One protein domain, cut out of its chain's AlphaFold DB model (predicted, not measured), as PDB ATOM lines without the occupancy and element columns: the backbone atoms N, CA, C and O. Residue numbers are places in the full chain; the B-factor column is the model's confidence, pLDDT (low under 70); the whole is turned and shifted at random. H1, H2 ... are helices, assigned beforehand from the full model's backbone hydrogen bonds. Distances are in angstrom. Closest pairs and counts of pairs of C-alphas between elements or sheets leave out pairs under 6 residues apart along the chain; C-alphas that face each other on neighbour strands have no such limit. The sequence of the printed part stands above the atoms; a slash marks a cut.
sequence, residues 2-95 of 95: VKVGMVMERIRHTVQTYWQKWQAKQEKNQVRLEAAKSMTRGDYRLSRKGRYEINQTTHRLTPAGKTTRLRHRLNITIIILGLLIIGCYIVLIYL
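AT A GLANCE: This is residues 2 to 95 of the 95 residues of an uncharacterized protein of Weissella halotolerans DSM 20190 (UniProt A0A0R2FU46). The long helices H1 and H3 make the two arms of an open V, which stick out with residues 2 to 31 of H1 and residues 70 to 94 of H3; where the arms come together sits a small, loop-rich head with the short helix H2. The 94 printed residues hold three named helices, H1, H2, H3 in chain order, and no named strand: all helix. The whole is extended and flat, with a radius of gyration of the C-alphas of 22.3 A and spans of 62 by 58 by 17 A.

HOW THE PARTS SIT: H1, residues 2 to 37, is apart from H2, residues 41 to 46, and from H3, residues 63 to 94; H2 and H3 are apart too. Residues 54 to 55 pair with 60 to 61, antiparallel. O i to N i+4 pairs are within hydrogen-bond range in 31 of 32 in H1, 1 of 2 in H2 and 27 of 28 in H3.

IN THESE COORDINATES: H1 runs 53.7 A from C-alpha 2 at (117.533, 142.426, 172.195). H2 spans 9.1 A. H3 runs 46.5 A to C-alpha 94 at (158.607, 128.918, 134.145).

THE WHOLE: The C-alphas farthest apart, of Val 2 and Gly 42, are 63.3 A apart. The printed part has no cut; the link H2 to H3 is long, H1 to H2 tight. The model's pLDDT is under 70 at residues 2 to 5 and 32 to 69.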
ATOM      1  N   VAL A   2     116.357 141.599 171.805       60.28
ATOM      2  CA  VAL A   2     117.533 142.426 172.195       60.28
ATOM      3  C   VAL A   2     118.646 142.510 171.124       60.28
ATOM      4  O   VAL A   2     119.331 143.522 171.014       60.28
ATOM      5  N   LYS A   3     118.808 141.485 170.270       60.69
ATOM      6  CA  LYS A   3     119.884 141.437 169.251       60.69
ATOM      7  C   LYS A   3     119.754 142.499 168.146       60.69
ATOM      8  O   LYS A   3     120.770 142.932 167.616       60.69
ATOM      9  N   VAL A   4     118.537 142.942 167.818       65.50
ATOM     10  CA  VAL A   4     118.294 143.905 166.724       65.50
ATOM     11  C   VAL A   4     118.723 145.327 167.118       65.50
ATOM     12  O   VAL A   4     119.345 146.021 166.314       65.50
ATOM     13  N   GLY A   5     118.488 145.735 168.371       69.62
ATOM     14  CA  GLY A   5     118.907 147.050 168.878       69.62
ATOM     15  C   GLY A   5     120.428 147.234 168.882       69.62
ATOM     16  O   GLY A   5     120.934 148.266 168.447       69.62
ATOM     17  N   MET A   6     121.165 146.182 169.254       71.75
ATOM     18  CA  MET A   6     122.632 146.194 169.298       71.75
ATOM     19  C   MET A   6     123.280 146.290 167.903       71.75
ATOM     20  O   MET A   6     124.363 146.857 167.750       71.75
ATOM     21  N   VAL A   7     122.629 145.750 166.866       75.81
ATOM     22  CA  VAL A   7     123.095 145.871 165.471       75.81
ATOM     23  C   VAL A   7     122.854 147.290 164.944       75.81
ATOM     24  O   VAL A   7     123.748 147.881 164.338       75.81
ATOM     25  N   MET A   8     121.690 147.874 165.244       71.12
ATOM     26  CA  MET A   8     121.340 149.254 164.875       71.12
ATOM     27  C   MET A   8     122.288 150.303 165.480       71.12
ATOM     28  O   MET A   8     122.626 151.288 164.820       71.12
ATOM     29  N   GLU A   9     122.760 150.106 166.713       73.38
ATOM     30  CA  GLU A   9     123.748 150.995 167.342       73.38
ATOM     31  C   GLU A   9     125.115 150.957 166.657       73.38
ATOM     32  O   GLU A   9     125.712 152.009 166.417       73.38
ATOM     33  N   ARG A  10     125.588 149.769 166.252       76.69
ATOM     34  CA  ARG A  10     126.859 149.654 165.518       76.69
ATOM     35  C   ARG A  10     126.798 150.329 164.156       76.69
ATOM     36  O   ARG A  10     127.767 150.980 163.780       76.69
ATOM     37  N   ILE A  11     125.673 150.204 163.448       80.19
ATOM     38  CA  ILE A  11     125.470 150.842 162.140       80.19
ATOM     39  C   ILE A  11     125.460 152.370 162.278       80.19
ATOM     40  O   ILE A  11     126.113 153.061 161.498       80.19
ATOM     41  N   ARG A  12     124.781 152.920 163.296       79.75
ATOM     42  CA  ARG A  12     124.828 154.367 163.570       79.75
ATOM     43  C   ARG A  12     126.251 154.849 163.823       79.75
ATOM     44  O   ARG A  12     126.653 155.858 163.249       79.75
ATOM     45  N   HIS A  13     127.019 154.119 164.629       71.50
ATOM     46  CA  HIS A  13     128.383 154.515 164.963       71.50
ATOM     47  C   HIS A  13     129.319 154.455 163.745       71.50
ATOM     48  O   HIS A  13     130.100 155.381 163.513       71.50
ATOM     49  N   THR A  14     129.227 153.419 162.902       82.81
ATOM     50  CA  THR A  14     130.002 153.381 161.653       82.81
ATOM     51  C   THR A  14     129.610 154.526 160.727       82.81
ATOM     52  O   THR A  14     130.493 155.249 160.275       82.81
ATOM     53  N   VAL A  15     128.320 154.783 160.511       84.69
ATOM     54  CA  VAL A  15     127.869 155.908 159.671       84.69
ATOM     55  C   VAL A  15     128.353 157.256 160.217       84.69
ATOM     56  O   VAL A  15     128.857 158.073 159.448       84.69
ATOM     57  N   GLN A  16     128.287 157.472 161.533       81.50
ATOM     58  CA  GLN A  16     128.799 158.687 162.172       81.50
ATOM     59  C   GLN A  16     130.305 158.844 161.969       81.50
ATOM     60  O   GLN A  16     130.758 159.907 161.553       81.50
ATOM     61  N   THR A  17     131.092 157.791 162.192       82.25
ATOM     62  CA  THR A  17     132.547 157.861 161.974       82.25
ATOM     63  C   THR A  17     132.907 158.118 160.510       82.25
ATOM     64  O   THR A  17     133.867 158.839 160.238       82.25
ATOM     65  N   TYR A  18     132.135 157.589 159.557       83.44
ATOM     66  CA  TYR A  18     132.290 157.912 158.137       83.44
ATOM     67  C   TYR A  18     131.975 159.382 157.848       83.44
ATOM     68  O   TYR A  18     132.758 160.046 157.168       83.44
ATOM     69  N   TRP A  19     130.881 159.903 158.403       81.06
ATOM     70  CA  TRP A  19     130.488 161.306 158.264       81.06
ATOM     71  C   TRP A  19     131.533 162.264 158.831       81.06
ATOM     72  O   TRP A  19     131.936 163.205 158.152       81.06
ATOM     73  N   GLN A  20     132.053 161.970 160.022       83.81
ATOM     74  CA  GLN A  20     133.117 162.742 160.665       83.81
ATOM     75  C   GLN A  20     134.392 162.761 159.810       83.81
ATOM     76  O   GLN A  20     134.978 163.812 159.551       83.81
ATOM     77  N   LYS A  21     134.801 161.599 159.281       83.75
ATOM     78  CA  LYS A  21     135.955 161.503 158.372       83.75
ATOM     79  C   LYS A  21     135.736 162.278 157.074       83.75
ATOM     80  O   LYS A  21     136.684 162.860 156.547       83.75
ATOM     81  N   TRP A  22     134.514 162.277 156.549       84.00
ATOM     82  CA  TRP A  22     134.163 163.025 155.347       84.00
ATOM     83  C   TRP A  22     134.213 164.538 155.592       84.00
ATOM     84  O   TRP A  22     134.833 165.251 154.805       84.00
ATOM     85  N   GLN A  23     133.675 165.015 156.715       82.88
ATOM     86  CA  GLN A  23     133.740 166.425 157.121       82.88
ATOM     87  C   GLN A  23     135.187 166.896 157.306       82.88
ATOM     88  O   GLN A  23     135.596 167.873 156.681       82.88
ATOM     89  N   ALA A  24     136.003 166.132 158.038       79.75
ATOM     90  CA  ALA A  24     137.424 166.435 158.226       79.75
ATOM     91  C   ALA A  24     138.207 166.477 156.897       79.75
ATOM     92  O   ALA A  24     139.217 167.171 156.769       79.75
ATOM     93  N   LYS A  25     137.761 165.726 155.881       82.56
ATOM     94  CA  LYS A  25     138.343 165.773 154.534       82.56
ATOM     95  C   LYS A  25     137.949 167.049 153.786       82.56
ATOM     96  O   LYS A  25     138.787 167.591 153.065       82.56
ATOM     97  N   GLN A  26     136.712 167.517 153.950       75.94
ATOM     98  CA  GLN A  26     136.236 168.758 153.333       75.94
ATOM     99  C   GLN A  26     136.914 169.984 153.937       75.94
ATOM    100  O   GLN A  26     137.426 170.815 153.194       75.94
ATOM    101  N   GLU A  27     137.022 170.040 155.264       75.56
ATOM    102  CA  GLU A  27     137.712 171.120 155.974       75.56
ATOM    103  C   GLU A  27     139.169 171.250 155.500       75.56
ATOM    104  O   GLU A  27     139.617 172.321 155.091       75.56
ATOM    105  N   LYS A  28     139.890 170.124 155.413       72.94
ATOM    106  CA  LYS A  28     141.258 170.101 154.872       72.94
ATOM    107  C   LYS A  28     141.332 170.576 153.423       72.94
ATOM    108  O   LYS A  28     142.296 171.242 153.056       72.94
ATOM    109  N   ASN A  29     140.353 170.232 152.588       73.38
ATOM    110  CA  ASN A  29     140.306 170.712 151.209       73.38
ATOM    111  C   ASN A  29     140.046 172.220 151.141       73.38
ATOM    112  O   ASN A  29     140.684 172.888 150.331       73.38
ATOM    113  N   GLN A  30     139.171 172.761 151.990       73.56
ATOM    114  CA  GLN A  30     138.889 174.193 152.044       73.56
ATOM    115  C   GLN A  30     140.123 174.991 152.479       73.56
ATOM    116  O   GLN A  30     140.536 175.897 151.758       73.56
ATOM    117  N   VAL A  31     140.800 174.578 153.556       74.25
ATOM    118  CA  VAL A  31     142.072 175.184 153.998       74.25
ATOM    119  C   VAL A  31     143.118 175.142 152.882       74.25
ATOM    120  O   VAL A  31     143.855 176.099 152.655       74.25
ATOM    121  N   ARG A  32     143.164 174.042 152.124       65.81
ATOM    122  CA  ARG A  32     144.088 173.882 150.998       65.81
ATOM    123  C   ARG A  32     143.748 174.794 149.815       65.81
ATOM    124  O   ARG A  32     144.661 175.247 149.129       65.81
ATOM    125  N   LEU A  33     142.464 175.059 149.570       69.44
ATOM    126  CA  LEU A  33     141.989 175.985 148.536       69.44
ATOM    127  C   LEU A  33     142.248 177.443 148.925       69.44
ATOM    128  O   LEU A  33     142.712 178.216 148.093       69.44
ATOM    129  N   GLU A  34     142.013 177.806 150.183       68.25
ATOM    130  CA  GLU A  34     142.328 179.137 150.711       68.25
ATOM    131  C   GLU A  34     143.838 179.396 150.695       68.25
ATOM    132  O   GLU A  34     144.278 180.432 150.198       68.25
ATOM    133  N   ALA A  35     144.644 178.407 151.099       63.97
ATOM    134  CA  ALA A  35     146.098 178.460 150.963       63.97
ATOM    135  C   ALA A  35     146.547 178.557 149.495       63.97
ATOM    136  O   ALA A  35     147.518 179.244 149.192       63.97
ATOM    137  N   ALA A  36     145.850 177.905 148.561       61.19
ATOM    138  CA  ALA A  36     146.140 178.036 147.134       61.19
ATOM    139  C   ALA A  36     145.747 179.415 146.573       61.19
ATOM    140  O   ALA A  36     146.381 179.885 145.628       61.19
ATOM    141  N   LYS A  37     144.729 180.067 147.147       64.62
ATOM    142  CA  LYS A  37     144.257 181.400 146.747       64.62
ATOM    143  C   LYS A  37     145.210 182.514 147.192       64.62
ATOM    144  O   LYS A  37     145.324 183.510 146.487       64.62
ATOM    145  N   SER A  38     145.916 182.338 148.310       61.31
ATOM    146  CA  SER A  38     146.929 183.285 148.801       61.31
ATOM    147  C   SER A  38     148.339 183.057 148.233       61.31
ATOM    148  O   SER A  38     149.251 183.829 148.524       61.31
ATOM    149  N   MET A  39     148.551 182.024 147.407       60.12
ATOM    150  CA  MET A  39     149.868 181.730 146.834       60.12
ATOM    151  C   MET A  39     150.267 182.737 145.751       60.12
ATOM    152  O   MET A  39     149.590 182.907 144.735       60.12
ATOM    153  N   THR A  40     151.448 183.330 145.921       66.00
ATOM    154  CA  THR A  40     152.055 184.210 144.918       66.00
ATOM    155  C   THR A  40     152.629 183.373 143.760       66.00
ATOM    156  O   THR A  40     152.981 182.202 143.919       66.00
ATOM    157  N   ARG A  41     152.765 183.948 142.552       62.88
ATOM    158  CA  ARG A  41     153.295 183.249 141.352       62.88
ATOM    159  C   ARG A  41     154.642 182.535 141.580       62.88
ATOM    160  O   ARG A  41     154.879 181.489 140.974       62.88
ATOM    161  N   GLY A  42     155.511 183.072 142.441       60.81
ATOM    162  CA  GLY A  42     156.787 182.444 142.819       60.81
ATOM    163  C   GLY A  42     156.605 181.128 143.586       60.81
ATOM    164  O   GLY A  42     157.212 180.112 143.242       60.81
ATOM    165  N   ASP A  43     155.674 181.109 144.538       58.53
ATOM    166  CA  ASP A  43     155.321 179.927 145.334       58.53
ATOM    167  C   ASP A  43     154.699 178.826 144.475       58.53
ATOM    168  O   ASP A  43     154.921 177.631 144.687       58.53
ATOM    169  N   TYR A  44     153.956 179.221 143.442       61.69
ATOM    170  CA  TYR A  44     153.328 178.288 142.514       61.69
ATOM    171  C   TYR A  44     154.348 177.418 141.764       61.69
ATOM    172  O   TYR A  44     154.120 176.215 141.561       61.69
ATOM    173  N   ARG A  45     155.499 178.003 141.399       64.56
ATOM    174  CA  ARG A  45     156.622 177.282 140.778       64.56
ATOM    175  C   ARG A  45     157.290 176.340 141.777       64.56
ATOM    176  O   ARG A  45     157.571 175.194 141.429       64.56
ATOM    177  N   LEU A  46     157.483 176.790 143.018       62.97
ATOM    178  CA  LEU A  46     158.174 176.031 144.064       62.97
ATOM    179  C   LEU A  46     157.356 174.817 144.553       62.97
ATOM    180  O   LEU A  46     157.879 173.709 144.652       62.97
ATOM    181  N   SER A  47     156.049 174.992 144.772       62.06
ATOM    182  CA  SER A  47     155.108 173.937 145.197       62.06
ATOM    183  C   SER A  47     154.681 173.004 144.055       62.06
ATOM    184  O   SER A  47     153.944 172.037 144.268       62.06
ATOM    185  N   ARG A  48     155.118 173.270 142.816       64.69
ATOM    186  CA  ARG A  48     154.677 172.547 141.614       64.69
ATOM    187  C   ARG A  48     153.144 172.481 141.542       64.69
ATOM    188  O   ARG A  48     152.577 171.381 141.500       64.69
ATOM    189  N   LYS A  49     152.501 173.656 141.481       62.09
ATOM    190  CA  LYS A  49     151.037 173.814 141.364       62.09
ATOM    191  C   LYS A  49     150.253 173.574 142.673       62.09
ATOM    192  O   LYS A  49     149.176 172.986 142.630       62.09
ATOM    193  N   GLY A  50     150.789 173.960 143.835       60.66
ATOM    194  CA  GLY A  50     150.094 173.767 145.124       60.66
ATOM    195  C   GLY A  50     150.103 172.314 145.627       60.66
ATOM    196  O   GLY A  50     149.229 171.906 146.393       60.66
ATOM    197  N   ARG A  51     151.042 171.483 145.143       62.34
ATOM    198  CA  ARG A  51     151.134 170.058 145.511       62.34
ATOM    199  C   ARG A  51     151.940 169.798 146.773       62.34
ATOM    200  O   ARG A  51     151.803 168.720 147.345       62.34
ATOM    201  N   TYR A  52     152.756 170.755 147.194       63.94
ATOM    202  CA  TYR A  52     153.576 170.654 148.395       63.94
ATOM    203  C   TYR A  52     153.322 171.856 149.298       63.94
ATOM    204  O   TYR A  52     153.180 172.978 148.807       63.94
ATOM    205  N   GLU A  53     153.267 171.617 150.605       59.59
ATOM    206  CA  GLU A  53     153.090 172.675 151.597       59.59
ATOM    207  C   GLU A  53     154.269 173.656 151.538       59.59
ATOM    208  O   GLU A  53     155.444 173.273 151.593       59.59
ATOM    209  N   ILE A  54     153.941 174.937 151.384       62.38
ATOM    210  CA  ILE A  54     154.888 176.047 151.467       62.38
ATOM    211  C   ILE A  54     154.635 176.758 152.784       62.38
ATOM    212  O   ILE A  54     153.492 176.966 153.182       62.38
ATOM    213  N   ASN A  55     155.717 177.114 153.463       57.88
ATOM    214  CA  ASN A  55     155.638 177.883 154.685       57.88
ATOM    215  C   ASN A  55     155.319 179.340 154.315       57.88
ATOM    216  O   ASN A  55     156.149 180.007 153.695       57.88
ATOM    217  N   GLN A  56     154.116 179.807 154.658       57.72
ATOM    218  CA  GLN A  56     153.585 181.112 154.239       57.72
ATOM    219  C   GLN A  56     154.434 182.291 154.741       57.72
ATOM    220  O   GLN A  56     154.471 183.332 154.100       57.72
ATOM    221  N   THR A  57     155.168 182.118 155.844       57.06
ATOM    222  CA  THR A  57     156.011 183.170 156.435       57.06
ATOM    223  C   THR A  57     157.395 183.261 155.791       57.06
ATOM    224  O   THR A  57     158.006 184.322 155.774       57.06
ATOM    225  N   THR A  58     157.927 182.147 155.278       59.47
ATOM    226  CA  THR A  58     159.313 182.080 154.769       59.47
ATOM    227  C   THR A  58     159.403 181.858 153.265       59.47
ATOM    228  O   THR A  58     160.512 181.844 152.733       59.47
ATOM    229  N   HIS A  59     158.271 181.660 152.575       56.28
ATOM    230  CA  HIS A  59     158.192 181.358 151.137       56.28
ATOM    231  C   HIS A  59     159.094 180.187 150.695       56.28
ATOM    232  O   HIS A  59     159.480 180.044 149.533       56.28
ATOM    233  N   ARG A  60     159.452 179.307 151.638       58.09
ATOM    234  CA  ARG A  60     160.275 178.117 151.412       58.09
ATOM    235  C   ARG A  60     159.427 176.868 151.614       58.09
ATOM    236  O   ARG A  60     158.472 176.861 152.391       58.09
ATOM    237  N   LEU A  61     159.784 175.788 150.916       57.03
ATOM    238  CA  LEU A  61     159.171 174.476 151.142       57.03
ATOM    239  C   LEU A  61     159.310 174.097 152.619       57.03
ATOM    240  O   LEU A  61     160.434 174.067 153.135       57.03
ATOM    241  N   THR A  62     158.194 173.749 153.267       63.69
ATOM    242  CA  THR A  62     158.247 173.153 154.603       63.69
ATOM    243  C   THR A  62     159.048 171.844 154.545       63.69
ATOM    244  O   THR A  62     159.101 171.182 153.499       63.69
ATOM    245  N   PRO A  63     159.675 171.420 155.656       62.97
ATOM    246  CA  PRO A  63     160.265 170.085 155.742       62.97
ATOM    247  C   PRO A  63     159.246 168.988 155.381       62.97
ATOM    248  O   PRO A  63     159.606 168.042 154.683       62.97
ATOM    249  N   ALA A  64     157.962 169.177 155.714       61.94
ATOM    250  CA  ALA A  64     156.855 168.319 155.283       61.94
ATOM    251  C   ALA A  64     156.664 168.280 153.750       61.94
ATOM    252  O   ALA A  64     156.474 167.211 153.167       61.94
ATOM    253  N   GLY A  65     156.788 169.411 153.051       59.16
ATOM    254  CA  GLY A  65     156.762 169.450 151.585       59.16
ATOM    255  C   GLY A  65     157.932 168.687 150.943       59.16
ATOM    256  O   GLY A  65     157.749 167.990 149.939       59.16
ATOM    257  N   LYS A  66     159.128 168.750 151.549       65.44
ATOM    258  CA  LYS A  66     160.313 167.993 151.101       65.44
ATOM    259  C   LYS A  66     160.146 166.485 151.306       65.44
ATOM    260  O   LYS A  66     160.380 165.718 150.368       65.44
ATOM    261  N   THR A  67     159.694 166.056 152.486       66.12
ATOM    262  CA  THR A  67     159.463 164.634 152.788       66.12
ATOM    263  C   THR A  67     158.351 164.052 151.925       66.12
ATOM    264  O   THR A  67     158.491 162.940 151.425       66.12
ATOM    265  N   THR A  68     157.292 164.814 151.646       66.62
ATOM    266  CA  THR A  68     156.188 164.367 150.782       66.62
ATOM    267  C   THR A  68     156.649 164.122 149.341       66.62
ATOM    268  O   THR A  68     156.282 163.114 148.729       66.62
ATOM    269  N   ARG A  69     157.507 164.995 148.789       67.44
ATOM    270  CA  ARG A  69     158.103 164.798 147.455       67.44
ATOM    271  C   ARG A  69     158.998 163.559 147.407       67.44
ATOM    272  O   ARG A  69     158.960 162.829 146.415       67.44
ATOM    273  N   LEU A  70     159.783 163.333 148.459       76.12
ATOM    274  CA  LEU A  70     160.690 162.192 148.551       76.12
ATOM    275  C   LEU A  70     159.919 160.876 148.720       76.12
ATOM    276  O   LEU A  70     160.147 159.939 147.962       76.12
ATOM    277  N   ARG A  71     158.927 160.848 149.616       77.31
ATOM    278  CA  ARG A  71     158.058 159.693 149.884       77.31
ATOM    279  C   ARG A  71     157.343 159.199 148.633       77.31
ATOM    280  O   ARG A  71     157.255 157.996 148.424       77.31
ATOM    281  N   HIS A  72     156.853 160.106 147.787       76.19
ATOM    282  CA  HIS A  72     156.168 159.710 146.556       76.19
ATOM    283  C   HIS A  72     157.100 158.982 145.576       76.19
ATOM    284  O   HIS A  72     156.714 157.956 145.024       76.19
ATOM    285  N   ARG A  73     158.333 159.478 145.398       85.75
ATOM    286  CA  ARG A  73     159.341 158.820 144.550       85.75
ATOM    287  C   ARG A  73     159.735 157.460 145.116       85.75
ATOM    288  O   ARG A  73     159.716 156.482 144.384       85.75
ATOM    289  N   LEU A  74     160.000 157.407 146.420       83.56
ATOM    290  CA  LEU A  74     160.378 156.182 147.124       83.56
ATOM    291  C   LEU A  74     159.296 155.104 147.015       83.56
ATOM    292  O   LEU A  74     159.604 153.962 146.700       83.56
ATOM    293  N   ASN A  75     158.025 155.473 147.190       88.12
ATOM    294  CA  ASN A  75     156.923 154.523 147.082       88.12
ATOM    295  C   ASN A  75     156.789 153.945 145.662       88.12
ATOM    296  O   ASN A  75     156.559 152.752 145.508       88.12
ATOM    297  N   ILE A  76     156.973 154.768 144.621       89.25
ATOM    298  CA  ILE A  76     156.965 154.294 143.227       89.25
ATOM    299  C   ILE A  76     158.131 153.332 142.982       89.25
ATOM    300  O   ILE A  76     157.926 152.263 142.415       89.25
ATOM    301  N   THR A  77     159.337 153.682 143.439       91.44
ATOM    302  CA  THR A  77     160.512 152.813 143.309       91.44
ATOM    303  C   THR A  77     160.299 151.472 144.010       91.44
ATOM    304  O   THR A  77     160.622 150.445 143.428       91.44
ATOM    305  N   ILE A  78     159.702 151.462 145.206       91.94
ATOM    306  CA  ILE A  78     159.377 150.229 145.941       91.94
ATOM    307  C   ILE A  78     158.376 149.364 145.165       91.94
ATOM    308  O   ILE A  78     158.578 148.159 145.055       91.94
ATOM    309  N   ILE A  79     157.324 149.960 144.593       93.56
ATOM    310  CA  ILE A  79     156.333 149.221 143.793       93.56
ATOM    311  C   ILE A  79     156.992 148.597 142.558       93.56
ATOM    312  O   ILE A  79     156.802 147.412 142.298       93.56
ATOM    313  N   ILE A  80     157.786 149.376 141.817       95.00
ATOM    314  CA  ILE A  80     158.508 148.885 140.634       95.00
ATOM    315  C   ILE A  80     159.459 147.752 141.025       95.00
ATOM    316  O   ILE A  80     159.480 146.723 140.359       95.00
ATOM    317  N   LEU A  81     160.204 147.916 142.120       95.12
ATOM    318  CA  LEU A  81     161.121 146.897 142.619       95.12
ATOM    319  C   LEU A  81     160.380 145.600 142.968       95.12
ATOM    320  O   LEU A  81     160.820 144.527 142.571       95.12
ATOM    321  N   GLY A  82     159.231 145.692 143.641       95.62
ATOM    322  CA  GLY A  82     158.392 144.533 143.949       95.62
ATOM    323  C   GLY A  82     157.897 143.810 142.695       95.62
ATOM    324  O   GLY A  82     158.016 142.591 142.606       95.62
ATOM    325  N   LEU A  83     157.407 144.552 141.695       95.94
ATOM    326  CA  LEU A  83     156.974 143.976 140.417       95.94
ATOM    327  C   LEU A  83     158.119 143.275 139.679       95.94
ATOM    328  O   LEU A  83     157.913 142.212 139.102       95.94
ATOM    329  N   LEU A  84     159.320 143.850 139.718       95.88
ATOM    330  CA  LEU A  84     160.496 143.294 139.052       95.88
ATOM    331  C   LEU A  84     160.970 142.004 139.734       95.88
ATOM    332  O   LEU A  84     161.299 141.041 139.048       95.88
ATOM    333  N   ILE A  85     160.923 141.945 141.069       95.06
ATOM    334  CA  ILE A  85     161.195 140.721 141.839       95.06
ATOM    335  C   ILE A  85     160.178 139.627 141.496       95.06
ATOM    336  O   ILE A  85     160.573 138.500 141.205       95.06
ATOM    337  N   ILE A  86     158.880 139.959 141.484       95.38
ATOM    338  CA  ILE A  86     157.813 139.011 141.129       95.38
ATOM    339  C   ILE A  86     158.010 138.502 139.697       95.38
ATOM    340  O   ILE A  86     157.963 137.298 139.463       95.38
ATOM    341  N   GLY A  87     158.276 139.401 138.747       95.00
ATOM    342  CA  GLY A  87     158.536 139.039 137.355       95.00
ATOM    343  C   GLY A  87     159.748 138.119 137.210       95.00
ATOM    344  O   GLY A  87     159.659 137.100 136.534       95.00
ATOM    345  N   CYS A  88     160.849 138.426 137.898       94.56
ATOM    346  CA  CYS A  88     162.051 137.595 137.900       94.56
ATOM    347  C   CYS A  88     161.773 136.191 138.461       94.56
ATOM    348  O   CYS A  88     162.211 135.199 137.891       94.56
ATOM    349  N   TYR A  89     160.984 136.097 139.535       94.69
ATOM    350  CA  TYR A  89     160.598 134.815 140.126       94.69
ATOM    351  C   TYR A  89     159.737 133.965 139.185       94.69
ATOM    352  O   TYR A  89     159.956 132.765 139.065       94.69
ATOM    353  N   ILE A  90     158.788 134.588 138.477       94.44
ATOM    354  CA  ILE A  90     157.990 133.909 137.449       94.44
ATOM    355  C   ILE A  90     158.911 133.390 136.344       94.44
ATOM    356  O   ILE A  90     158.821 132.225 135.979       94.44
ATOM    357  N   VAL A  91     159.835 134.216 135.849       94.38
ATOM    358  CA  VAL A  91     160.796 133.780 134.827       94.38
ATOM    359  C   VAL A  91     161.626 132.596 135.325       94.38
ATOM    360  O   VAL A  91     161.723 131.617 134.610       94.38
ATOM    361  N   LEU A  92     162.158 132.629 136.549       89.75
ATOM    362  CA  LEU A  92     162.963 131.529 137.101       89.75
ATOM    363  C   LEU A  92     162.194 130.217 137.323       89.75
ATOM    364  O   LEU A  92     162.822 129.170 137.407       89.75
ATOM    365  N   ILE A  93     160.870 130.268 137.497       89.81
ATOM    366  CA  ILE A  93     160.039 129.067 137.691       89.81
ATOM    367  C   ILE A  93     159.571 128.472 136.364       89.81
ATOM    368  O   ILE A  93     159.430 127.258 136.257       89.81
ATOM    369  N   TYR A  94     159.237 129.329 135.400       87.75
ATOM    370  CA  TYR A  94     158.607 128.918 134.145       87.75
ATOM    371  C   TYR A  94     159.593 128.791 132.974       87.75
ATOM    372  O   TYR A  94     159.190 128.298 131.919       87.75
ATOM    373  N   LEU A  95     160.838 129.244 133.140       78.81
ATOM    374  CA  LEU A  95     161.964 128.992 132.236       78.81
ATOM    375  C   LEU A  95     162.765 127.785 132.734       78.81
ATOM    376  O   LEU A  95     163.087 126.926 131.885       78.81
TER     377      LEU A  95